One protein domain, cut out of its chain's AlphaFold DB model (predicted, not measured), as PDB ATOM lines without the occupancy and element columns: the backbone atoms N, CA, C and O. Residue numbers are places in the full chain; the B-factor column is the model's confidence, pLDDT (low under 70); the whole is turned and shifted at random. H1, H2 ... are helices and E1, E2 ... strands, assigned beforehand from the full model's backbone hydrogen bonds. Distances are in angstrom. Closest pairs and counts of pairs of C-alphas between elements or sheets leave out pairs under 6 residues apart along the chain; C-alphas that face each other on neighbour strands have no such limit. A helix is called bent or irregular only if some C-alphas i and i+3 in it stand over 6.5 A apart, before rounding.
ATOM      1  N   ILE A  26      83.470  29.986-174.724       87.50
ATOM      2  CA  ILE A  26      83.534  30.123-173.270       87.50
ATOM      3  C   ILE A  26      83.783  31.597-172.969       87.50
ATOM      4  O   ILE A  26      84.546  32.276-173.664       87.50
ATOM      5  N   CYS A  27      83.114  32.092-171.944       89.19
ATOM      6  CA  CYS A  27      83.207  33.454-171.474       89.19
ATOM      7  C   CYS A  27      83.505  33.428-169.980       89.19
ATOM      8  O   CYS A  27      82.609  33.216-169.168       89.19
ATOM      9  N   GLU A  28      84.780  33.615-169.640       86.81
ATOM     10  CA  GLU A  28      85.275  33.574-168.258       86.81
ATOM     11  C   GLU A  28      84.652  34.673-167.399       86.81
ATOM     12  O   GLU A  28      84.371  34.456-166.227       86.81
ATOM     13  N   GLU A  29      84.356  35.830-167.995       86.06
ATOM     14  CA  GLU A  29      83.748  36.929-167.257       86.06
ATOM     15  C   GLU A  29      82.391  36.514-166.674       86.06
ATOM     16  O   GLU A  29      82.160  36.599-165.474       86.06
ATOM     17  N   THR A  30      81.488  35.981-167.487       81.56
ATOM     18  CA  THR A  30      80.144  35.618-167.016       81.56
ATOM     19  C   THR A  30      80.006  34.137-166.663       81.56
ATOM     20  O   THR A  30      78.884  33.669-166.483       81.56
ATOM     21  N   ASN A  31      81.105  33.372-166.659       81.56
ATOM     22  CA  ASN A  31      81.113  31.902-166.610       81.56
ATOM     23  C   ASN A  31      80.144  31.241-167.615       81.56
ATOM     24  O   ASN A  31      79.644  30.138-167.392       81.56
ATOM     25  N   ALA A  32      79.861  31.916-168.735       83.19
ATOM     26  CA  ALA A  32      78.908  31.434-169.725       83.19
ATOM     27  C   ALA A  32      79.599  30.537-170.753       83.19
ATOM     28  O   ALA A  32      80.709  30.821-171.211       83.19
ATOM     29  N   ILE A  33      78.909  29.471-171.146       88.31
ATOM     30  CA  ILE A  33      79.347  28.532-172.175       88.31
ATOM     31  C   ILE A  33      78.208  28.284-173.157       88.31
ATOM     32  O   ILE A  33      77.037  28.268-172.773       88.31
ATOM     33  N   GLY A  34      78.537  28.063-174.426       86.44
ATOM     34  CA  GLY A  34      77.518  27.786-175.428       86.44
ATOM     35  C   GLY A  34      78.073  27.348-176.774       86.44
ATOM     36  O   GLY A  34      79.281  27.182-176.965       86.44
ATOM     37  N   ASN A  35      77.153  27.154-177.716       87.94
ATOM     38  CA  ASN A  35      77.464  26.897-179.117       87.94
ATOM     39  C   ASN A  35      77.252  28.166-179.961       87.94
ATOM     40  O   ASN A  35      76.627  29.134-179.526       87.94
ATOM     41  N   CYS A  36      77.744  28.165-181.195       85.56
ATOM     42  CA  CYS A  36      77.659  29.299-182.113       85.56
ATOM     43  C   CYS A  36      76.253  29.565-182.677       85.56
ATOM     44  O   CYS A  36      76.073  30.529-183.425       85.56
ATOM     45  N   SER A  37      75.266  28.738-182.325       80.56
ATOM     46  CA  SER A  37      73.851  28.964-182.637       80.56
ATOM     47  C   SER A  37      73.147  29.807-181.569       80.56
ATOM     48  O   SER A  37      72.119  30.410-181.872       80.56
ATOM     49  N   THR A  38      73.708  29.893-180.359       77.94
ATOM     50  CA  THR A  38      73.148  30.652-179.233       77.94
ATOM     51  C   THR A  38      74.037  31.847-178.906       77.94
ATOM     52  O   THR A  38      75.165  31.695-178.439       77.94
ATOM     53  N   ILE A  39      73.520  33.048-179.156       80.25
ATOM     54  CA  ILE A  39      74.190  34.314-178.835       80.25
ATOM     55  C   ILE A  39      74.100  34.556-177.315       80.25
ATOM     56  O   ILE A  39      73.012  34.375-176.763       80.25
ATOM     57  N   PRO A  40      75.184  34.984-176.635       82.88
ATOM     58  CA  PRO A  40      75.119  35.380-175.229       82.88
ATOM     59  C   PRO A  40      74.132  36.534-175.025       82.88
ATOM     60  O   PRO A  40      74.207  37.541-175.727       82.88
ATOM     61  N   LYS A  41      73.240  36.429-174.036       80.81
ATOM     62  CA  LYS A  41      72.281  37.493-173.713       80.81
ATOM     63  C   LYS A  41      72.614  38.174-172.398       80.81
ATOM     64  O   LYS A  41      72.917  37.518-171.404       80.81
ATOM     65  N   ILE A  42      72.473  39.496-172.368       82.75
ATOM     66  CA  ILE A  42      72.642  40.260-171.130       82.75
ATOM     67  C   ILE A  42      71.537  39.955-170.110       82.75
ATOM     68  O   ILE A  42      71.783  40.010-168.912       82.75
ATOM     69  N   THR A  43      70.338  39.588-170.567       81.81
ATOM     70  CA  THR A  43      69.210  39.207-169.704       81.81
ATOM     71  C   THR A  43      69.465  37.894-168.968       81.81
ATOM     72  O   THR A  43      69.203  37.821-167.771       81.81
ATOM     73  N   ASP A  44      70.059  36.901-169.635       82.12
ATOM     74  CA  ASP A  44      70.472  35.642-168.996       82.12
ATOM     75  C   ASP A  44      71.550  35.906-167.931       82.12
ATOM     76  O   ASP A  44      71.511  35.341-166.838       82.12
ATOM     77  N   TRP A  45      72.480  36.827-168.211       86.69
ATOM     78  CA  TRP A  45      73.498  37.249-167.245       86.69
ATOM     79  C   TRP A  45      72.901  37.990-166.038       86.69
ATOM     80  O   TRP A  45      73.270  37.720-164.896       86.69
ATOM     81  N   LEU A  46      71.940  38.886-166.267       87.38
ATOM     82  CA  LEU A  46      71.204  39.567-165.201       87.38
ATOM     83  C   LEU A  46      70.449  38.581-164.305       87.38
ATOM     84  O   LEU A  46      70.474  38.732-163.083       87.38
ATOM     85  N   GLN A  47      69.817  37.569-164.899       85.62
ATOM     86  CA  GLN A  47      69.131  36.512-164.163       85.62
ATOM     87  C   GLN A  47      70.118  35.702-163.313       85.62
ATOM     88  O   GLN A  47      69.891  35.535-162.117       85.62
ATOM     89  N   PHE A  48      71.256  35.294-163.885       86.62
ATOM     90  CA  PHE A  48      72.313  34.609-163.140       86.62
ATOM     91  C   PHE A  48      72.791  35.425-161.930       86.62
ATOM     92  O   PHE A  48      72.902  34.889-160.826       86.62
ATOM     93  N   LEU A  49      73.054  36.723-162.112       90.00
ATOM     94  CA  LEU A  49      73.477  37.603-161.019       90.00
ATOM     95  C   LEU A  49      72.406  37.738-159.932       90.00
ATOM     96  O   LEU A  49      72.746  37.804-158.751       90.00
ATOM     97  N   ALA A  50      71.129  37.784-160.317       88.88
ATOM     98  CA  ALA A  50      70.012  37.852-159.383       88.88
ATOM     99  C   ALA A  50      69.860  36.557-158.573       88.88
ATOM    100  O   ALA A  50      69.661  36.625-157.362       88.88
ATOM    101  N   ASP A  51      70.016  35.395-159.208       87.81
ATOM    102  CA  ASP A  51      69.906  34.091-158.545       87.81
ATOM    103  C   ASP A  51      71.076  33.814-157.589       87.81
ATOM    104  O   ASP A  51      70.906  33.131-156.581       87.81
ATOM    105  N   ASN A  52      72.253  34.384-157.865       88.56
ATOM    106  CA  ASN A  52      73.462  34.221-157.050       88.56
ATOM    107  C   ASN A  52      73.741  35.417-156.128       88.56
ATOM    108  O   ASN A  52      74.828  35.534-155.562       88.56
ATOM    109  N   ILE A  53      72.777  36.324-155.960       89.94
ATOM    110  CA  ILE A  53      72.991  37.571-155.220       89.94
ATOM    111  C   ILE A  53      73.312  37.352-153.736       89.94
ATOM    112  O   ILE A  53      73.935  38.203-153.112       89.94
ATOM    113  N   ASP A  54      72.906  36.228-153.155       88.69
ATOM    114  CA  ASP A  54      73.125  35.906-151.741       88.69
ATOM    115  C   ASP A  54      74.364  35.027-151.494       88.69
ATOM    116  O   ASP A  54      74.692  34.750-150.347       88.69
ATOM    117  N   ASN A  55      75.094  34.628-152.541       86.38
ATOM    118  CA  ASN A  55      76.179  33.645-152.423       86.38
ATOM    119  C   ASN A  55      77.523  34.230-151.949       86.38
ATOM    120  O   ASN A  55      78.511  33.505-151.910       86.38
ATOM    121  N   ASP A  56      77.579  35.528-151.624       80.31
ATOM    122  CA  ASP A  56      78.765  36.290-151.176       80.31
ATOM    123  C   ASP A  56      80.060  36.116-152.002       80.31
ATOM    124  O   ASP A  56      81.118  36.615-151.628       80.31
ATOM    125  N   GLU A  57      79.965  35.493-153.178       83.50
ATOM    126  CA  GLU A  57      81.055  35.288-154.134       83.50
ATOM    127  C   GLU A  57      81.546  36.617-154.732       83.50
ATOM    128  O   GLU A  57      82.729  36.782-155.031       83.50
ATOM    129  N   TYR A  58      80.637  37.586-154.874       86.88
ATOM    130  CA  TYR A  58      80.887  38.842-155.568       86.88
ATOM    131  C   TYR A  58      80.807  40.053-154.640       86.88
ATOM    132  O   TYR A  58      79.917  40.178-153.795       86.88
ATOM    133  N   THR A  59      81.731  40.990-154.858       89.94
ATOM    134  CA  THR A  59      81.729  42.303-154.202       89.94
ATOM    135  C   THR A  59      80.615  43.198-154.749       89.94
ATOM    136  O   THR A  59      80.079  42.959-155.830       89.94
ATOM    137  N   ASP A  60      80.297  44.290-154.048       88.56
ATOM    138  CA  ASP A  60      79.283  45.247-154.513       88.56
ATOM    139  C   ASP A  60      79.586  45.793-155.915       88.56
ATOM    140  O   ASP A  60      78.682  45.904-156.738       88.56
ATOM    141  N   LEU A  61      80.855  46.076-156.234       90.44
ATOM    142  CA  LEU A  61      81.260  46.617-157.538       90.44
ATOM    143  C   LEU A  61      80.829  45.743-158.723       90.44
ATOM    144  O   LEU A  61      80.626  46.268-159.817       90.44
ATOM    145  N   TYR A  62      80.660  44.440-158.508       91.44
ATOM    146  CA  TYR A  62      80.208  43.489-159.524       91.44
ATOM    147  C   TYR A  62      78.772  43.747-159.991       91.44
ATOM    148  O   TYR A  62      78.427  43.483-161.139       91.44
ATOM    149  N   TYR A  63      77.942  44.308-159.110       92.31
ATOM    150  CA  TYR A  63      76.541  44.632-159.376       92.31
ATOM    151  C   TYR A  63      76.358  46.052-159.931       92.31
ATOM    152  O   TYR A  63      75.234  46.492-160.184       92.31
ATOM    153  N   CYS A  64      77.451  46.797-160.122       91.81
ATOM    154  CA  CYS A  64      77.408  48.091-160.786       91.81
ATOM    155  C   CYS A  64      76.968  47.924-162.253       91.81
ATOM    156  O   CYS A  64      77.525  47.080-162.956       91.81
ATOM    157  N   PRO A  65      76.043  48.754-162.773       89.44
ATOM    158  CA  PRO A  65      75.527  48.600-164.134       89.44
ATOM    159  C   PRO A  65      76.615  48.671-165.218       89.44
ATOM    160  O   PRO A  65      76.575  47.900-166.172       89.44
ATOM    161  N   PHE A  66      77.619  49.541-165.054       88.81
ATOM    162  CA  PHE A  66      78.736  49.640-166.001       88.81
ATOM    163  C   PHE A  66      79.638  48.404-165.968       88.81
ATOM    164  O   PHE A  66      80.133  47.988-167.008       88.81
ATOM    165  N   ASN A  67      79.812  47.787-164.796       91.19
ATOM    166  CA  ASN A  67      80.589  46.558-164.645       91.19
ATOM    167  C   ASN A  67      79.873  45.380-165.322       91.19
ATOM    168  O   ASN A  67      80.453  44.684-166.151       91.19
ATOM    169  N   ILE A  68      78.567  45.236-165.076       90.75
ATOM    170  CA  ILE A  68      77.721  44.236-165.744       90.75
ATOM    171  C   ILE A  68      77.818  44.371-167.273       90.75
ATOM    172  O   ILE A  68      78.024  43.377-167.972       90.75
ATOM    173  N   ALA A  69      77.697  45.599-167.782       87.69
ATOM    174  CA  ALA A  69      77.794  45.911-169.202       87.69
ATOM    175  C   ALA A  69      79.173  45.581-169.802       87.69
ATOM    176  O   ALA A  69      79.242  44.922-170.840       87.69
ATOM    177  N   GLU A  70      80.262  45.994-169.146       89.00
ATOM    178  CA  GLU A  70      81.637  45.733-169.588       89.00
ATOM    179  C   GLU A  70      81.898  44.226-169.722       89.00
ATOM    180  O   GLU A  70      82.359  43.753-170.764       89.00
ATOM    181  N   ARG A  71      81.518  43.447-168.706       90.44
ATOM    182  CA  ARG A  71      81.714  41.990-168.680       90.44
ATOM    183  C   ARG A  71      80.888  41.281-169.746       90.44
ATOM    184  O   ARG A  71      81.382  40.373-170.418       90.44
ATOM    185  N   HIS A  72      79.659  41.741-169.980       88.75
ATOM    186  CA  HIS A  72      78.851  41.240-171.088       88.75
ATOM    187  C   HIS A  72      79.467  41.578-172.458       88.75
ATOM    188  O   HIS A  72      79.518  40.719-173.339       88.75
ATOM    189  N   ALA A  73      80.003  42.787-172.644       88.00
ATOM    190  CA  ALA A  73      80.679  43.177-173.882       88.00
ATOM    191  C   ALA A  73      81.918  42.303-174.165       88.00
ATOM    192  O   ALA A  73      82.099  41.834-175.292       88.00
ATOM    193  N   MET A  74      82.725  42.001-173.142       89.25
ATOM    194  CA  MET A  74      83.844  41.055-173.251       89.25
ATOM    195  C   MET A  74      83.371  39.651-173.657       89.25
ATOM    196  O   MET A  74      83.985  38.993-174.502       89.25
ATOM    197  N   CYS A  75      82.225  39.220-173.130       89.69
ATOM    198  CA  CYS A  75      81.579  37.967-173.505       89.69
ATOM    199  C   CYS A  75      81.227  37.906-174.994       89.69
ATOM    200  O   CYS A  75      81.527  36.928-175.685       89.69
ATOM    201  N   MET A  76      80.648  38.990-175.510       87.69
ATOM    202  CA  MET A  76      80.307  39.130-176.923       87.69
ATOM    203  C   MET A  76      81.548  39.107-177.823       87.69
ATOM    204  O   MET A  76      81.509  38.519-178.907       87.69
ATOM    205  N   VAL A  77      82.673  39.674-177.370       87.81
ATOM    206  CA  VAL A  77      83.970  39.558-178.063       87.81
ATOM    207  C   VAL A  77      84.436  38.111-178.145       87.81
ATOM    208  O   VAL A  77      84.801  37.658-179.234       87.81
ATOM    209  N   SER A  78      84.385  37.370-177.034       89.56
ATOM    210  CA  SER A  78      84.737  35.946-177.035       89.56
ATOM    211  C   SER A  78      83.850  35.160-178.006       89.56
ATOM    212  O   SER A  78      84.356  34.418-178.852       89.56
ATOM    213  N   PHE A  79      82.535  35.382-177.963       89.62
ATOM    214  CA  PHE A  79      81.590  34.744-178.874       89.62
ATOM    215  C   PHE A  79      81.942  34.997-180.348       89.62
ATOM    216  O   PHE A  79      82.113  34.041-181.106       89.62
ATOM    217  N   LEU A  80      82.119  36.255-180.774       88.19
ATOM    218  CA  LEU A  80      82.429  36.549-182.181       88.19
ATOM    219  C   LEU A  80      83.772  35.966-182.617       88.19
ATOM    220  O   LEU A  80      83.858  35.406-183.712       88.19
ATOM    221  N   LYS A  81      84.801  36.038-181.768       89.94
ATOM    222  CA  LYS A  81      86.129  35.499-182.083       89.94
ATOM    223  C   LYS A  81      86.068  34.004-182.407       89.94
ATOM    224  O   LYS A  81      86.690  33.574-183.380       89.94
ATOM    225  N   ASN A  82      85.293  33.248-181.630       90.62
ATOM    226  CA  ASN A  82      85.152  31.801-181.780       90.62
ATOM    227  C   ASN A  82      84.153  31.405-182.882       90.62
ATOM    228  O   ASN A  82      84.369  30.433-183.604       90.62
ATOM    229  N   CYS A  83      83.079  32.177-183.064       89.50
ATOM    230  CA  CYS A  83      81.954  31.777-183.909       89.50
ATOM    231  C   CYS A  83      81.915  32.420-185.299       89.50
ATOM    232  O   CYS A  83      81.165  31.956-186.159       89.50
ATOM    233  N   GLN A  84      82.734  33.440-185.577       87.88
ATOM    234  CA  GLN A  84      82.703  34.186-186.845       87.88
ATOM    235  C   GLN A  84      82.819  33.320-188.109       87.88
ATOM    236  O   GLN A  84      82.222  33.657-189.135       87.88
ATOM    237  N   GLN A  85      83.564  32.210-188.057       87.88
ATOM    238  CA  GLN A  85      83.762  31.322-189.208       87.88
ATOM    239  C   GLN A  85      82.488  30.548-189.568       87.88
ATOM    240  O   GLN A  85      82.275  30.229-190.734       87.88
ATOM    241  N   LYS A  86      81.611  30.311-188.586       86.56
ATOM    242  CA  LYS A  86      80.302  29.664-188.767       86.56
ATOM    243  C   LYS A  86      79.210  30.652-189.184       86.56
ATOM    244  O   LYS A  86      78.091  30.253-189.497       86.56
ATOM    245  N   MET A  87      79.520  31.950-189.204       81.44
ATOM    246  CA  MET A  87      78.606  32.997-189.645       81.44
ATOM    247  C   MET A  87      78.770  33.272-191.138       81.44
ATOM    248  O   MET A  87      79.889  33.383-191.648       81.44
ATOM    249  N   SER A  88      77.642  33.475-191.823       80.56
ATOM    250  CA  SER A  88      77.644  34.032-193.176       80.56
ATOM    251  C   SER A  88      78.271  35.427-193.174       80.56
ATOM    252  O   SER A  88      78.163  36.153-192.186       80.56
ATOM    253  N   GLU A  89      78.861  35.839-194.294       77.44
ATOM    254  CA  GLU A  89      79.524  37.143-194.432       77.44
ATOM    255  C   GLU A  89      78.633  38.311-193.986       77.44
ATOM    256  O   GLU A  89      79.034  39.111-193.146       77.44
ATOM    257  N   ALA A  90      77.373  38.335-194.431       69.06
ATOM    258  CA  ALA A  90      76.407  39.351-194.014       69.06
ATOM    259  C   ALA A  90      76.170  39.379-192.489       69.06
ATOM    260  O   ALA A  90      76.095  40.452-191.897       69.06
ATOM    261  N   LYS A  91      76.083  38.211-191.832       72.25
ATOM    262  CA  LYS A  91      75.909  38.125-190.370       72.25
ATOM    263  C   LYS A  91      77.165  38.595-189.646       72.25
ATOM    264  O   LYS A  91      77.058  39.296-188.650       72.25
ATOM    265  N   ARG A  92      78.338  38.234-190.164       77.38
ATOM    266  CA  ARG A  92      79.635  38.646-189.626       77.38
ATOM    267  C   ARG A  92      79.812  40.160-189.709       77.38
ATOM    268  O   ARG A  92      80.196  40.772-188.723       77.38
ATOM    269  N   HIS A  93      79.480  40.758-190.852       75.12
ATOM    270  CA  HIS A  93      79.532  42.205-191.038       75.12
ATOM    271  C   HIS A  93      78.605  42.932-190.057       75.12
ATOM    272  O   HIS A  93      79.067  43.793-189.321       75.12
ATOM    273  N   VAL A  94      77.330  42.529-189.975       70.44
ATOM    274  CA  VAL A  94      76.383  43.060-188.977       70.44
ATOM    275  C   VAL A  94      76.956  42.913-187.571       70.44
ATOM    276  O   VAL A  94      76.938  43.860-186.791       70.44
ATOM    277  N   ALA A  95      77.519  41.751-187.255       75.44
ATOM    278  CA  ALA A  95      77.994  41.484-185.916       75.44
ATOM    279  C   ALA A  95      79.150  42.395-185.476       75.44
ATOM    280  O   ALA A  95      79.134  42.906-184.356       75.44
ATOM    281  N   TYR A  96      80.108  42.636-186.373       76.38
ATOM    282  CA  TYR A  96      81.220  43.553-186.134       76.38
ATOM    283  C   TYR A  96      80.789  45.021-186.125       76.38
ATOM    284  O   TYR A  96      81.257  45.783-185.283       76.38
ATOM    285  N   SER A  97      79.876  45.417-187.014       74.25
ATOM    286  CA  SER A  97      79.408  46.806-187.122       74.25
ATOM    287  C   SER A  97      78.642  47.286-185.885       74.25
ATOM    288  O   SER A  97      78.578  48.487-185.635       74.25
ATOM    289  N   TYR A  98      78.079  46.362-185.107       73.12
ATOM    290  CA  TYR A  98      77.230  46.666-183.953       73.12
ATOM    291  C   TYR A  98      77.809  46.221-182.617       73.12
ATOM    292  O   TYR A  98      77.086  46.191-181.626       73.12
ATOM    293  N   MET A  99      79.085  45.843-182.578       75.12
ATOM    294  CA  MET A  99      79.714  45.314-181.375       75.12
ATOM    295  C   MET A  99      79.612  46.301-180.194       75.12
ATOM    296  O   MET A  99      79.862  47.495-180.392       75.12
ATOM    297  N   PRO A 100      79.258  45.842-178.974       72.06
ATOM    298  CA  PRO A 100      79.201  46.725-177.816       72.06
ATOM    299  C   PRO A 100      80.586  47.312-177.542       72.06
ATOM    300  O   PRO A 100      81.600  46.623-177.687       72.06
ATOM    301  N   ARG A 101      80.639  48.583-177.138       71.56
ATOM    302  CA  ARG A 101      81.895  49.191-176.693       71.56
ATOM    303  C   ARG A 101      82.293  48.591-175.352       71.56
ATOM    304  O   ARG A 101      81.449  48.411-174.480       71.56
ATOM    305  N   ILE A 102      83.579  48.296-175.201       73.31
ATOM    306  CA  ILE A 102      84.158  47.947-173.906       73.31
ATOM    307  C   ILE A 102      84.609  49.262-173.273       73.31
ATOM    308  O   ILE A 102      85.709  49.746-173.545       73.31
ATOM    309  N   ASP A 103      83.718  49.860-172.488       70.88
ATOM    310  CA  ASP A 103      84.025  51.029-171.669       70.88
ATOM    311  C   ASP A 103      84.519  50.555-170.293       70.88
ATOM    312  O   ASP A 103      83.980  49.602-169.734       70.88
ATOM    313  N   LYS A 104      85.543  51.217-169.738       75.50
ATOM    314  CA  LYS A 104      86.141  50.820-168.452       75.50
ATOM    315  C   LYS A 104      85.154  51.072-167.312       75.50
ATOM    316  O   LYS A 104      84.970  52.221-166.910       75.50
ATOM    317  N   ALA A 105      84.574  50.034-166.714       77.31
ATOM    318  CA  ALA A 105      83.602  50.209-165.635       77.31
ATOM    319  C   ALA A 105      84.202  50.902-164.406       77.31
ATOM    320  O   ALA A 105      83.512  51.658-163.720       77.31
ATOM    321  N   ALA A 106      85.501  50.707-164.160       74.44
ATOM    322  CA  ALA A 106      86.226  51.318-163.049       74.44
ATOM    323  C   ALA A 106      86.122  52.856-163.014       74.44
ATOM    324  O   ALA A 106      86.181  53.444-161.939       74.44
ATOM    325  N   THR A 107      85.922  53.528-164.156       77.94
ATOM    326  CA  THR A 107      85.752  54.993-164.189       77.94
ATOM    327  C   THR A 107      84.333  55.452-163.857       77.94
ATOM    328  O   THR A 107      84.115  56.640-163.630       77.94
ATOM    329  N   HIS A 108      83.363  54.535-163.821       82.75
ATOM    330  CA  HIS A 108      81.937  54.836-163.652       82.75
ATOM    331  C   HIS A 108      81.303  54.180-162.418       82.75
ATOM    332  O   HIS A 108      80.193  54.554-162.038       82.75
ATOM    333  N   CYS A 109      82.001  53.241-161.778       88.00
ATOM    334  CA  CYS A 109      81.566  52.548-160.569       88.00
ATOM    335  C   CYS A 109      82.349  53.047-159.339       88.00
ATOM    336  O   CYS A 109      83.360  52.439-158.991       88.00
ATOM    337  N   PRO A 110      81.918  54.129-158.659       87.69
ATOM    338  CA  PRO A 110      82.542  54.559-157.409       87.69
ATOM    339  C   PRO A 110      82.494  53.472-156.330       87.69
ATOM    340  O   PRO A 110      81.469  52.804-156.157       87.69
ATOM    341  N   GLU A 111      83.595  53.347-155.589       85.00
ATOM    342  CA  GLU A 111      83.722  52.467-154.425       85.00
ATOM    343  C   GLU A 111      82.796  52.906-153.276       85.00
ATOM    344  O   GLU A 111      82.446  54.080-153.141       85.00
ATOM    345  N   GLY A 112      82.371  51.952-152.442       84.12
ATOM    346  CA  GLY A 112      81.530  52.205-151.261       84.12
ATOM    347  C   GLY A 112      80.036  52.426-151.537       84.12
ATOM    348  O   GLY A 112      79.253  52.535-150.593       84.12
ATOM    349  N   ARG A 113      79.603  52.465-152.804       89.12
ATOM    350  CA  ARG A 113      78.177  52.501-153.157       89.12
ATOM    351  C   ARG A 113      77.552  51.099-153.041       89.12
ATOM    352  O   ARG A 113      78.135  50.149-153.560       89.12
ATOM    353  N   PRO A 114      76.347  50.959-152.452       92.50
ATOM    354  CA  PRO A 114      75.729  49.656-152.201       92.50
ATOM    355  C   PRO A 114      75.026  49.081-153.446       92.50
ATOM    356  O   PRO A 114      73.811  48.861-153.444       92.50
ATOM    357  N   TYR A 115      75.766  48.841-154.533       93.62
ATOM    358  CA  TYR A 115      75.193  48.370-155.801       93.62
ATOM    359  C   TYR A 115      74.442  47.048-155.670       93.62
ATOM    360  O   TYR A 115      73.397  46.895-156.288       93.62
ATOM    361  N   LYS A 116      74.922  46.109-154.846       94.38
ATOM    362  CA  LYS A 116      74.254  44.819-154.613       94.38
ATOM    363  C   LYS A 116      72.834  45.008-154.079       94.38
ATOM    364  O   LYS A 116      71.905  44.323-154.504       94.38
ATOM    365  N   LYS A 117      72.637  45.982-153.182       93.81
ATOM    366  CA  LYS A 117      71.314  46.340-152.653       93.81
ATOM    367  C   LYS A 117      70.423  46.947-153.736       93.81
ATOM    368  O   LYS A 117      69.286  46.508-153.886       93.81
ATOM    369  N   GLU A 118      70.938  47.925-154.481       93.19
ATOM    370  CA  GLU A 118      70.206  48.574-155.580       93.19
ATOM    371  C   GLU A 118      69.799  47.551-156.655       93.19
ATOM    372  O   GLU A 118      68.640  47.476-157.051       93.19
ATOM    373  N   PHE A 119      70.736  46.694-157.058       94.25
ATOM    374  CA  PHE A 119      70.514  45.617-158.012       94.25
ATOM    375  C   PHE A 119      69.405  44.670-157.551       94.25
ATOM    376  O   PHE A 119      68.495  44.374-158.324       94.25
ATOM    377  N   ARG A 120      69.426  44.241-156.279       93.69
ATOM    378  CA  ARG A 120      68.376  43.390-155.697       93.69
ATOM    379  C   ARG A 120      66.999  44.030-155.802       93.69
ATOM    380  O   ARG A 120      66.031  43.362-156.147       93.69
ATOM    381  N   GLU A 121      66.907  45.306-155.447       93.12
ATOM    382  CA  GLU A 121      65.657  46.061-155.461       93.12
ATOM    383  C   GLU A 121      65.085  46.129-156.881       93.12
ATOM    384  O   GLU A 121      63.930  45.762-157.108       93.12
ATOM    385  N   TYR A 122      65.916  46.519-157.849       90.56
ATOM    386  CA  TYR A 122      65.473  46.724-159.226       90.56
ATOM    387  C   TYR A 122      65.133  45.408-159.923       90.56
ATOM    388  O   TYR A 122      64.071  45.308-160.530       90.56
ATOM    389  N   THR A 123      65.969  44.377-159.773       87.81
ATOM    390  CA  THR A 123      65.716  43.057-160.376       87.81
ATOM    391  C   THR A 123      64.487  42.369-159.792       87.81
ATOM    392  O   THR A 123      63.709  41.775-160.541       87.81
ATOM    393  N   ASN A 124      64.245  42.485-158.480       88.88
ATOM    394  CA  ASN A 124      63.016  41.973-157.879       88.88
ATOM    395  C   ASN A 124      61.781  42.674-158.439       88.88
ATOM    396  O   ASN A 124      60.818  41.991-158.782       88.88
ATOM    397  N   CYS A 125      61.815  44.002-158.566       88.25
ATOM    398  CA  CYS A 125      60.689  44.729-159.134       88.25
ATOM    399  C   CYS A 125      60.418  44.316-160.585       88.25
ATOM    400  O   CYS A 125      59.299  43.921-160.909       88.25
ATOM    401  N   THR A 126      61.442  44.316-161.445       81.38
ATOM    402  CA  THR A 126      61.262  43.943-162.855       81.38
ATOM    403  C   THR A 126      60.799  42.497-163.001       81.38
ATOM    404  O   THR A 126      59.963  42.203-163.846       81.38
ATOM    405  N   ARG A 127      61.270  41.580-162.146       81.12
ATOM    406  CA  ARG A 127      60.805  40.186-162.139       81.12
ATOM    407  C   ARG A 127      59.320  40.081-161.792       81.12
ATOM    408  O   ARG A 127      58.593  39.334-162.435       81.12
ATOM    409  N   VAL A 128      58.865  40.828-160.787       80.88
ATOM    410  CA  VAL A 128      57.448  40.886-160.403       80.88
ATOM    411  C   VAL A 128      56.603  41.480-161.533       80.88
ATOM    412  O   VAL A 128      55.557  40.919-161.847       80.88
ATOM    413  N   MET A 129      57.082  42.543-162.186       78.38
ATOM    414  CA  MET A 129      56.444  43.158-163.357       78.38
ATOM    415  C   MET A 129      56.221  42.128-164.478       78.38
ATOM    416  O   MET A 129      55.091  41.945-164.923       78.38
ATOM    417  N   TYR A 130      57.257  41.373-164.867       69.06
ATOM    418  CA  TYR A 130      57.135  40.357-165.922       69.06
ATOM    419  C   TYR A 130      56.298  39.130-165.526       69.06
ATOM    420  O   TYR A 130      55.748  38.467-166.401       69.06
ATOM    421  N   ASN A 131      56.197  38.812-164.232       70.50
ATOM    422  CA  ASN A 131      55.450  37.647-163.749       70.50
ATOM    423  C   ASN A 131      53.958  37.929-163.490       70.50
ATOM    424  O   ASN A 131      53.162  36.990-163.508       70.50
ATOM    425  N   ASN A 132      53.577  39.182-163.220       63.25
ATOM    426  CA  ASN A 132      52.215  39.548-162.815       63.25
ATOM    427  C   ASN A 132      51.315  40.037-163.963       63.25
ATOM    428  O   ASN A 132      50.100  40.101-163.770       63.25
ATOM    429  N   GLU A 133      51.853  40.377-165.138       55.69
ATOM    430  CA  GLU A 133      51.019  40.808-166.268       55.69
ATOM    431  C   GLU A 133      50.445  39.606-167.057       55.69
ATOM    432  O   GLU A 133      51.186  38.729-167.516       55.69
ATOM    433  N   PRO A 134      49.111  39.524-167.253       45.69
ATOM    434  CA  PRO A 134      48.516  38.485-168.075       45.69
ATOM    435  C   PRO A 134      48.782  38.747-169.563       45.69
ATOM    436  O   PRO A 134      48.215  39.658-170.149       45.69
ATOM    437  N   LYS A 135      49.573  37.860-170.182       54.00
ATOM    438  CA  LYS A 135      49.500  37.440-171.596       54.00
ATOM    439  C   LYS A 135      49.203  38.540-172.635       54.00
ATOM    440  O   LYS A 135      48.129  38.550-173.229       54.00
ATOM    441  N   GLU A 136      50.231  39.263-173.059       43.72
ATOM    442  CA  GLU A 136      50.388  39.580-174.484       43.72
ATOM    443  C   GLU A 136      51.475  38.658-175.048       43.72
ATOM    444  O   GLU A 136      52.647  39.003-175.173       43.72
ATOM    445  N   TRP A 137      51.100  37.412-175.345       34.34
ATOM    446  CA  TRP A 137      52.011  36.409-175.919       34.34
ATOM    447  C   TRP A 137      52.613  36.870-177.268       34.34
ATOM    448  O   TRP A 137      53.691  36.420-177.658       34.34
ATOM    449  N   GLU A 138      51.969  37.829-177.946       42.78
ATOM    450  CA  GLU A 138      52.523  38.538-179.107       42.78
ATOM    451  C   GLU A 138      53.724  39.417-178.742       42.78
ATOM    452  O   GLU A 138      54.739  39.335-179.438       42.78
ATOM    453  N   VAL A 139      53.679  40.155-177.625       50.31
ATOM    454  CA  VAL A 139      54.812  40.948-177.126       50.31
ATOM    455  C   VAL A 139      55.984  40.037-176.775       50.31
ATOM    456  O   VAL A 139      57.101  40.331-177.172       50.31
ATOM    457  N   HIS A 140      55.769  38.869-176.162       44.22
ATOM    458  CA  HIS A 140      56.872  37.936-175.888       44.22
ATOM    459  C   HIS A 140      57.513  37.363-177.170       44.22
ATOM    460  O   HIS A 140      58.735  37.240-177.252       44.22
ATOM    461  N   SER A 141      56.719  37.059-178.205       41.31
ATOM    462  CA  SER A 141      57.248  36.555-179.485       41.31
ATOM    463  C   SER A 141      58.010  37.627-180.276       41.31
ATOM    464  O   SER A 141      59.041  37.335-180.887       41.31
ATOM    465  N   VAL A 142      57.531  38.875-180.225       50.28
ATOM    466  CA  VAL A 142      58.178  40.042-180.828       50.28
ATOM    467  C   VAL A 142      59.447  40.381-180.049       50.28
ATOM    468  O   VAL A 142      60.487  40.560-180.671       50.28
ATOM    469  N   ASN A 143      59.417  40.338-178.716       57.09
ATOM    470  CA  ASN A 143      60.582  40.533-177.851       57.09
ATOM    471  C   ASN A 143      61.667  39.503-178.153       57.09
ATOM    472  O   ASN A 143      62.804  39.890-178.369       57.09
ATOM    473  N   GLN A 144      61.328  38.218-178.295       51.72
ATOM    474  CA  GLN A 144      62.310  37.214-178.706       51.72
ATOM    475  C   GLN A 144      62.847  37.500-180.118       51.72
ATOM    476  O   GLN A 144      64.058  37.512-180.327       51.72
ATOM    477  N   GLN A 145      61.993  37.788-181.104       55.66
ATOM    478  CA  GLN A 145      62.468  38.083-182.464       55.66
ATOM    479  C   GLN A 145      63.359  39.333-182.530       55.66
ATOM    480  O   GLN A 145      64.308  39.373-183.311       55.66
ATOM    481  N   ILE A 146      63.088  40.334-181.703       60.78
ATOM    482  CA  ILE A 146      63.866  41.565-181.570       60.78
ATOM    483  C   ILE A 146      65.185  41.288-180.830       60.78
ATOM    484  O   ILE A 146      66.247  41.600-181.373       60.78
ATOM    485  N   GLU A 147      65.136  40.637-179.662       54.12
ATOM    486  CA  GLU A 147      66.284  40.244-178.822       54.12
ATOM    487  C   GLU A 147      67.279  39.353-179.562       54.12
ATOM    488  O   GLU A 147      68.487  39.482-179.384       54.12
ATOM    489  N   PHE A 148      66.792  38.485-180.446       53.66
ATOM    490  CA  PHE A 148      67.634  37.610-181.254       53.66
ATOM    491  C   PHE A 148      67.986  38.189-182.637       53.66
ATOM    492  O   PHE A 148      68.658  37.521-183.428       53.66
ATOM    493  N   GLY A 149      67.526  39.399-182.981       55.53
ATOM    494  CA  GLY A 149      67.731  39.972-184.319       55.53
ATOM    495  C   GLY A 149      67.109  39.138-185.449       55.53
ATOM    496  O   GLY A 149      67.590  39.157-186.584       55.53
ATOM    497  N   LEU A 150      66.059  38.375-185.137       57.50
ATOM    498  CA  LEU A 150      65.328  37.473-186.029       57.50
ATOM    499  C   LEU A 150      64.191  38.163-186.788       57.50
ATOM    500  O   LEU A 150      63.388  37.473-187.420       57.50
ATOM    501  N   LEU A 151      64.125  39.502-186.777       63.59
ATOM    502  CA  LEU A 151      63.209  40.221-187.659       63.59
ATOM    503  C   LEU A 151      63.387  39.718-189.102       63.59
ATOM    504  O   LEU A 151      64.528  39.522-189.550       63.59
ATOM    505  N   PRO A 152      62.289  39.507-189.855       60.53
ATOM    506  CA  PRO A 152      62.367  38.976-191.205       60.53
ATOM    507  C   PRO A 152      63.399  39.738-192.034       60.53
ATOM    508  O   PRO A 152      63.358  40.966-192.126       60.53
ATOM    509  N   ARG A 153      64.325  39.018-192.686       60.50
ATOM    510  CA  ARG A 153      65.363  39.654-193.523       60.50
ATOM    511  C   ARG A 153      64.760  40.625-194.540       60.50
ATOM    512  O   ARG A 153      65.346  41.678-194.766       60.50
ATOM    513  N   LYS A 154      63.584  40.269-195.071       67.81
ATOM    514  CA  LYS A 154      62.804  41.011-196.072       67.81
ATOM    515  C   LYS A 154      62.081  42.256-195.540       67.81
ATOM    516  O   LYS A 154      61.513  42.979-196.342       67.81
ATOM    517  N   MET A 155      62.053  42.488-194.228       75.06
ATOM    518  CA  MET A 155      61.457  43.704-193.674       75.06
ATOM    519  C   MET A 155      62.320  44.917-194.046       75.06
ATOM    520  O   MET A 155      63.554  44.862-193.941       75.06
ATOM    521  N   GLU A 156      61.665  45.995-194.470       77.12
ATOM    522  CA  GLU A 156      62.322  47.249-194.842       77.12
ATOM    523  C   GLU A 156      63.087  47.843-193.655       77.12
ATOM    524  O   GLU A 156      62.678  47.718-192.499       77.12
ATOM    525  N   PHE A 157      64.209  48.515-193.928       73.38
ATOM    526  CA  PHE A 157      65.098  49.021-192.876       73.38
ATOM    527  C   PHE A 157      64.381  49.969-191.896       73.38
ATOM    528  O   PHE A 157      64.513  49.815-190.686       73.38
ATOM    529  N   ARG A 158      63.546  50.889-192.404       75.12
ATOM    530  CA  ARG A 158      62.762  51.812-191.558       75.12
ATOM    531  C   ARG A 158      61.768  51.086-190.652       75.12
ATOM    532  O   ARG A 158      61.652  51.427-189.485       75.12
ATOM    533  N   GLN A 159      61.112  50.047-191.164       77.50
ATOM    534  CA  GLN A 159      60.176  49.249-190.371       77.50
ATOM    535  C   GLN A 159      60.895  48.509-189.240       77.50
ATOM    536  O   GLN A 159      60.377  48.446-188.130       77.50
ATOM    537  N   LYS A 160      62.113  48.005-189.491       74.88
ATOM    538  CA  LYS A 160      62.950  47.419-188.432       74.88
ATOM    539  C   LYS A 160      63.241  48.449-187.342       74.88
ATOM    540  O   LYS A 160      63.072  48.136-186.170       74.88
ATOM    541  N   CYS A 161      63.620  49.668-187.725       76.50
ATOM    542  CA  CYS A 161      63.865  50.756-186.779       76.50
ATOM    543  C   CYS A 161      62.647  51.074-185.907       76.50
ATOM    544  O   CYS A 161      62.777  51.123-184.687       76.50
ATOM    545  N   ASP A 162      61.466  51.213-186.509       79.19
ATOM    546  CA  ASP A 162      60.236  51.509-185.768       79.19
ATOM    547  C   ASP A 162      59.885  50.401-184.768       79.19
ATOM    548  O   ASP A 162      59.424  50.679-183.663       79.19
ATOM    549  N   VAL A 163      60.125  49.140-185.136       79.19
ATOM    550  CA  VAL A 163      59.894  47.985-184.261       79.19
ATOM    551  C   VAL A 163      60.854  47.994-183.067       79.19
ATOM    552  O   VAL A 163      60.402  47.858-181.930       79.19
ATOM    553  N   TYR A 164      62.154  48.207-183.297       76.19
ATOM    554  CA  TYR A 164      63.141  48.297-182.212       76.19
ATOM    555  C   TYR A 164      62.867  49.480-181.279       76.19
ATOM    556  O   TYR A 164      62.959  49.326-180.060       76.19
ATOM    557  N   ARG A 165      62.501  50.643-181.832       78.31
ATOM    558  CA  ARG A 165      62.188  51.843-181.049       78.31
ATOM    559  C   ARG A 165      60.979  51.615-180.149       78.31
ATOM    560  O   ARG A 165      61.080  51.816-178.944       78.31
ATOM    561  N   LYS A 166      59.874  51.112-180.709       79.00
ATOM    562  CA  LYS A 166      58.657  50.808-179.940       79.00
ATOM    563  C   LYS A 166      58.914  49.795-178.831       79.00
ATOM    564  O   LYS A 166      58.409  49.971-177.729       79.00
ATOM    565  N   TYR A 167      59.708  48.760-179.108       78.75
ATOM    566  CA  TYR A 167      60.117  47.804-178.080       78.75
ATOM    567  C   TYR A 167      60.842  48.507-176.930       78.75
ATOM    568  O   TYR A 167      60.456  48.348-175.773       78.75
ATOM    569  N   TRP A 168      61.849  49.326-177.239       78.19
ATOM    570  CA  TRP A 168      62.633  50.021-176.224       78.19
ATOM    571  C   TRP A 168      61.807  51.026-175.405       78.19
ATOM    572  O   TRP A 168      61.904  51.058-174.175       78.19
ATOM    573  N   GLU A 169      60.972  51.826-176.070       80.19
ATOM    574  CA  GLU A 169      60.069  52.792-175.436       80.19
ATOM    575  C   GLU A 169      59.071  52.100-174.505       80.19
ATOM    576  O   GLU A 169      58.855  52.555-173.380       80.19
ATOM    577  N   MET A 170      58.497  50.980-174.944       81.31
ATOM    578  CA  MET A 170      57.547  50.196-174.159       81.31
ATOM    579  C   MET A 170      58.208  49.610-172.910       81.31
ATOM    580  O   MET A 170      57.698  49.813-171.809       81.31
ATOM    581  N   GLN A 171      59.376  48.972-173.054       78.94
ATOM    582  CA  GLN A 171      60.128  48.430-171.917       78.94
ATOM    583  C   GLN A 171      60.490  49.524-170.906       78.94
ATOM    584  O   GLN A 171      60.248  49.376-169.708       78.94
ATOM    585  N   SER A 172      61.011  50.655-171.385       83.44
ATOM    586  CA  SER A 172      61.377  51.782-170.521       83.44
ATOM    587  C   SER A 172      60.156  52.358-169.799       83.44
ATOM    588  O   SER A 172      60.226  52.652-168.606       83.44
ATOM    589  N   SER A 173      59.018  52.465-170.493       84.25
ATOM    590  CA  SER A 173      57.768  52.981-169.927       84.25
ATOM    591  C   SER A 173      57.203  52.072-168.839       84.25
ATOM    592  O   SER A 173      56.775  52.570-167.800       84.25
ATOM    593  N   TRP A 174      57.222  50.751-169.039       84.44
ATOM    594  CA  TRP A 174      56.755  49.788-168.036       84.44
ATOM    595  C   TRP A 174      57.628  49.810-166.785       84.44
ATOM    596  O   TRP A 174      57.116  49.966-165.678       84.44
ATOM    597  N   ILE A 175      58.952  49.783-166.955       85.81
ATOM    598  CA  ILE A 175      59.884  49.847-165.825       85.81
ATOM    599  C   ILE A 175      59.728  51.178-165.078       85.81
ATOM    600  O   ILE A 175      59.713  51.190-163.848       85.81
ATOM    601  N   LEU A 176      59.579  52.301-165.786       88.88
ATOM    602  CA  LEU A 176      59.361  53.603-165.155       88.88
ATOM    603  C   LEU A 176      58.063  53.638-164.343       88.88
ATOM    604  O   LEU A 176      58.064  54.134-163.217       88.88
ATOM    605  N   ARG A 177      56.971  53.126-164.918       88.62
ATOM    606  CA  ARG A 177      55.638  53.109-164.309       88.62
ATOM    607  C   ARG A 177      55.605  52.240-163.053       88.62
ATOM    608  O   ARG A 177      55.105  52.695-162.027       88.62
ATOM    609  N   ASP A 178      56.167  51.035-163.126       87.06
ATOM    610  CA  ASP A 178      55.965  50.006-162.100       87.06
ATOM    611  C   ASP A 178      57.134  49.909-161.111       87.06
ATOM    612  O   ASP A 178      56.934  49.581-159.941       87.06
ATOM    613  N   CYS A 179      58.353  50.241-161.549       88.00
ATOM    614  CA  CYS A 179      59.579  50.164-160.746       88.00
ATOM    615  C   CYS A 179      60.229  51.523-160.461       88.00
ATOM    616  O   CYS A 179      61.176  51.614-159.672       88.00
ATOM    617  N   GLY A 180      59.720  52.595-161.065       92.31
ATOM    618  CA  GLY A 180      60.159  53.959-160.812       92.31
ATOM    619  C   GLY A 180      61.427  54.380-161.570       92.31
ATOM    620  O   GLY A 180      62.110  53.584-162.223       92.31
ATOM    621  N   PRO A 181      61.799  55.669-161.460       91.88
ATOM    622  CA  PRO A 181      62.831  56.281-162.301       91.88
ATOM    623  C   PRO A 181      64.247  55.758-162.037       91.88
ATOM    624  O   PRO A 181      65.104  55.811-162.914       91.88
ATOM    625  N   LYS A 182      64.528  55.255-160.828       90.81
ATOM    626  CA  LYS A 182      65.850  54.691-160.509       90.81
ATOM    627  C   LYS A 182      66.059  53.330-161.171       90.81
ATOM    628  O   LYS A 182      67.136  53.099-161.715       90.81
ATOM    629  N   ALA A 183      65.033  52.477-161.156       89.81
ATOM    630  CA  ALA A 183      65.064  51.184-161.827       89.81
ATOM    631  C   ALA A 183      65.130  51.361-163.347       89.81
ATOM    632  O   ALA A 183      65.950  50.716-163.989       89.81
ATOM    633  N   GLU A 184      64.358  52.296-163.915       89.75
ATOM    634  CA  GLU A 184      64.441  52.621-165.347       89.75
ATOM    635  C   GLU A 184      65.847  53.092-165.721       89.75
ATOM    636  O   GLU A 184      66.455  52.543-166.637       89.75
ATOM    637  N   LYS A 185      66.427  54.021-164.950       88.00
ATOM    638  CA  LYS A 185      67.797  54.488-165.176       88.00
ATOM    639  C   LYS A 185      68.816  53.351-165.083       88.00
ATOM    640  O   LYS A 185      69.761  53.328-165.868       88.00
ATOM    641  N   PHE A 186      68.679  52.435-164.125       88.12
ATOM    642  CA  PHE A 186      69.548  51.259-164.019       88.12
ATOM    643  C   PHE A 186      69.412  50.359-165.253       88.12
ATOM    644  O   PHE A 186      70.411  50.076-165.917       88.12
ATOM    645  N   SER A 187      68.182  49.969-165.594       85.31
ATOM    646  CA  SER A 187      67.883  49.112-166.741       85.31
ATOM    647  C   SER A 187      68.384  49.734-168.034       85.31
ATOM    648  O   SER A 187      69.019  49.052-168.824       85.31
ATOM    649  N   ARG A 188      68.215  51.041-168.220       82.88
ATOM    650  CA  ARG A 188      68.749  51.758-169.374       82.88
ATOM    651  C   ARG A 188      70.267  51.648-169.486       82.88
ATOM    652  O   ARG A 188      70.742  51.338-170.570       82.88
ATOM    653  N   HIS A 189      71.016  51.835-168.396       83.12
ATOM    654  CA  HIS A 189      72.481  51.700-168.424       83.12
ATOM    655  C   HIS A 189      72.942  50.284-168.779       83.12
ATOM    656  O   HIS A 189      73.966  50.132-169.438       83.12
ATOM    657  N   VAL A 190      72.239  49.251-168.310       82.62
ATOM    658  CA  VAL A 190      72.634  47.864-168.580       82.62
ATOM    659  C   VAL A 190      72.157  47.431-169.961       82.62
ATOM    660  O   VAL A 190      72.946  47.002-170.797       82.62
ATOM    661  N   LEU A 191      70.863  47.575-170.232       80.25
ATOM    662  CA  LEU A 191      70.231  47.123-171.467       80.25
ATOM    663  C   LEU A 191      70.660  47.958-172.681       80.25
ATOM    664  O   LEU A 191      70.529  47.474-173.801       80.25
ATOM    665  N   SER A 192      71.279  49.135-172.498       74.56
ATOM    666  CA  SER A 192      71.951  49.844-173.596       74.56
ATOM    667  C   SER A 192      73.147  49.086-174.189       74.56
ATOM    668  O   SER A 192      73.669  49.476-175.231       74.56
ATOM    669  N   TYR A 193      73.564  47.988-173.558       74.94
ATOM    670  CA  TYR A 193      74.567  47.057-174.073       74.94
ATOM    671  C   TYR A 193      73.945  45.779-174.647       74.94
ATOM    672  O   TYR A 193      74.668  44.853-175.013       74.94
ATOM    673  N   MET A 194      72.613  45.721-174.762       73.56
ATOM    674  CA  MET A 194      71.920  44.604-175.387       73.56
ATOM    675  C   MET A 194      72.235  44.567-176.885       73.56
ATOM    676  O   MET A 194      71.795  45.398-177.685       73.56
ATOM    677  N   TRP A 195      73.025  43.574-177.266       72.81
ATOM    678  CA  TRP A 195      73.399  43.329-178.646       72.81
ATOM    679  C   TRP A 195      72.420  42.354-179.315       72.81
ATOM    680  O   TRP A 195      72.008  41.394-178.669       72.81
ATOM    681  N   PRO A 196      72.068  42.531-180.605       65.62
ATOM    682  CA  PRO A 196      72.478  43.607-181.516       65.62
ATOM    683  C   PRO A 196      71.554  44.838-181.484       65.62
ATOM    684  O   PRO A 196      71.797  45.793-182.222       65.62
ATOM    685  N   ILE A 197      70.499  44.819-180.660       71.94
ATOM    686  CA  ILE A 197      69.430  45.835-180.620       71.94
ATOM    687  C   ILE A 197      69.987  47.257-180.568       71.94
ATOM    688  O   ILE A 197      69.604  48.112-181.362       71.94
ATOM    689  N   MET A 198      70.936  47.502-179.672       72.56
ATOM    690  CA  MET A 198      71.435  48.850-179.403       72.56
ATOM    691  C   MET A 198      72.323  49.394-180.521       72.56
ATOM    692  O   MET A 198      72.298  50.586-180.825       72.56
ATOM    693  N   GLY A 199      73.065  48.518-181.200       70.69
ATOM    694  CA  GLY A 199      73.781  48.899-182.412       70.69
ATOM    695  C   GLY A 199      72.821  49.277-183.544       70.69
ATOM    696  O   GLY A 199      73.053  50.264-184.241       70.69
ATOM    697  N   LEU A 200      71.716  48.540-183.686       72.00
ATOM    698  CA  LEU A 200      70.695  48.823-184.692       72.00
ATOM    699  C   LEU A 200      69.975  50.148-184.414       72.00
ATOM    700  O   LEU A 200      69.861  50.959-185.328       72.00
ATOM    701  N   LEU A 201      69.577  50.411-183.165       72.94
ATOM    702  CA  LEU A 201      68.964  51.684-182.759       72.94
ATOM    703  C   LEU A 201      69.870  52.889-183.058       72.94
ATOM    704  O   LEU A 201      69.405  53.883-183.615       72.94
ATOM    705  N   ASN A 202      71.180  52.766-182.823       70.56
ATOM    706  CA  ASN A 202      72.137  53.817-183.179       70.56
ATOM    707  C   ASN A 202      72.148  54.136-184.686       70.56
ATOM    708  O   ASN A 202      72.264  55.302-185.066       70.56
ATOM    709  N   VAL A 203      72.009  53.131-185.559       71.19
ATOM    710  CA  VAL A 203      71.932  53.352-187.019       71.19
ATOM    711  C   VAL A 203      70.550  53.838-187.454       71.19
ATOM    712  O   VAL A 203      70.434  54.530-188.463       71.19
ATOM    713  N   CYS A 204      69.513  53.576-186.662       72.44
ATOM    714  CA  CYS A 204      68.188  54.167-186.832       72.44
ATOM    715  C   CYS A 204      68.123  55.668-186.485       72.44
ATOM    716  O   CYS A 204      67.069  56.279-186.655       72.44
ATOM    717  N   GLY A 205      69.239  56.270-186.048       67.88
ATOM    718  CA  GLY A 205      69.334  57.683-185.670       67.88
ATOM    719  C   GLY A 205      69.073  57.944-184.186       67.88
ATOM    720  O   GLY A 205      69.269  59.065-183.728       67.88
ATOM    721  N   ASP A 206      68.717  56.908-183.428       65.31
ATOM    722  CA  ASP A 206      68.461  56.999-181.998       65.31
ATOM    723  C   ASP A 206      69.785  56.813-181.255       65.31
ATOM    724  O   ASP A 206      70.194  55.695-180.936       65.31
ATOM    725  N   ARG A 207      70.506  57.913-181.003       56.88
ATOM    726  CA  ARG A 207      71.711  57.857-180.165       56.88
ATOM    727  C   ARG A 207      71.305  57.626-178.715       56.88
ATOM    728  O   ARG A 207      71.061  58.572-177.966       56.88
ATOM    729  N   LEU A 208      71.269  56.362-178.322       57.62
ATOM    730  CA  LEU A 208      71.155  55.961-176.929       57.62
ATOM    731  C   LEU A 208      72.546  56.025-176.301       57.62
ATOM    732  O   LEU A 208      73.446  55.253-176.629       57.62
ATOM    733  N   THR A 209      72.737  56.981-175.400       56.53
ATOM    734  CA  THR A 209      73.891  56.972-174.501       56.53
ATOM    735  C   THR A 209      73.609  56.085-173.298       56.53
ATOM    736  O   THR A 209      72.439  55.832-172.996       56.53
ATOM    737  N   PRO A 210      74.643  55.708-172.523       48.44
ATOM    738  CA  PRO A 210      74.440  55.150-171.187       48.44
ATOM    739  C   PRO A 210      73.468  56.000-170.343       48.44
ATOM    740  O   PRO A 210      72.717  55.473-169.534       48.44
ATOM    741  N   TYR A 211      73.402  57.313-170.590       48.00
ATOM    742  CA  TYR A 211      72.538  58.256-169.879       48.00
ATOM    743  C   TYR A 211      71.115  58.391-170.452       48.00
ATOM    744  O   TYR A 211      70.261  58.976-169.784       48.00
ATOM    745  N   GLY A 212      70.822  57.802-171.615       49.34
ATOM    746  CA  GLY A 212      69.538  57.879-172.321       49.34
ATOM    747  C   GLY A 212      69.624  58.483-173.720       49.34
ATOM    748  O   GLY A 212      70.718  58.649-174.265       49.34
ATOM    749  N   TYR A 213      68.460  58.759-174.313       44.59
ATOM    750  CA  TYR A 213      68.354  59.411-175.619       44.59
ATOM    751  C   TYR A 213      69.018  60.790-175.590       44.59
ATOM    752  O   TYR A 213      68.822  61.558-174.647       44.59
ATOM    753  N   PHE A 214      69.761  61.124-176.643       39.75
ATOM    754  CA  PHE A 214      69.872  62.523-177.037       39.75
ATOM    755  C   PHE A 214      68.604  62.885-177.809       39.75
ATOM    756  O   PHE A 214      68.338  62.282-178.847       39.75
TER     757      PHE A 214
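Overview. This is residues 26 to 214 of the 216 residues of an uncharacterized protein of Acyrthosiphon pisum (UniProt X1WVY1). Two long helical runs, H7a and H3, stand on opposite sides of a compact body, and H5 spans one end from H2 to H7a. The bent helix H7 folds back on itself there, and its second arm H7b enters the middle beside H1 and reaches the first residues of H3; toward the other end of H7a, H8 packs on it, while residues 131 to 138, of which 131 and 132 belong to H5 and 137 and 138 to H6, stick out from the body. The 189 printed residues hold one named strand and eight named helices, in the order E1, H1 to H8, and the class is mostly helix. The radius of gyration of the C-alphas is 16.5 A and the spans are 47 by 37 by 31 A.

Along the chain. Find C-alpha 157 at (65.098, 49.021, -192.876), where H7, residues 157 to 191, begins. By its hydrogen bonds it was assigned as one helix, but it is bent, with C-alphas 178 and 181 9.3 A apart. Its arms are H7a, residues 157 to 178, 32.1 A long, and H7b, residues 181 to 191, 14.9 A. H3, residues 65 to 86, is 31.4 A long, with a kink of 36 degrees near residue 80; it is irregular, with C-alphas 82 and 85 7.6 A apart. H5, residues 115 to 132, is 25.6 A long. Look next for H1 at residues 42 to 51, H2 at 60 to 63, H4 at 89 to 97 and H6 at 137 to 147. E1, residues 32 to 34, begins at C-alpha 32 at (78.908, 31.434, -169.725), and H8, residues 197 to 203, ends at C-alpha 203 at (71.932, 53.352, -187.019).

Arrangement. Start at Leu 176 of H7a and Glu 184 of H7b: their C-alphas, the closest of the two arms, are 5.2 A apart, and the arms run opposite ways at a steep tilt of 38 degrees. H7b touches H3 through residues 65 to 69 of H3 alone, closest at the C-alphas of Pro 65 and Val 190, 5.4 A. H5 touches H7a, about perpendicular at 74 degrees, closest at the C-alphas of Thr 126 and Ile 175, 6.8 A. H5 also touches H2, closest at the C-alphas of Asp 60 and Lys 116, 5.0 A. H1 only just touches H5, with 3 pairs of C-alphas within 8 A, closest at Ala 50 and Thr 123, 6.8 A. H8 touches H7a, closest at the C-alphas of Cys 161 and Leu 201, 6.6 A. H6 is close to H7a but not clearly touching, H4 stands so to H3, and E1 and H3 are near each other, with 5 pairs of C-alphas within 10 A. H3 and H7a are apart. E1 pairs with no named strand. Every O i to N i+4 pair is within hydrogen-bond range in H1, H4, H5, H6, H7a, H7b and H8, against 16 of 18 in H3; H2 is too short for such a pair.

Size, cuts and confidence. Go to Gly 112 and Lys 154 for the two C-alphas farthest apart, 49.8 A. The printed part has no cut, and the link from H4 to H5, 17 residues, is long. The model's mean pLDDT over the printed part is 77.9; among the residues under 70 are 132 to 154 and 205 to 214.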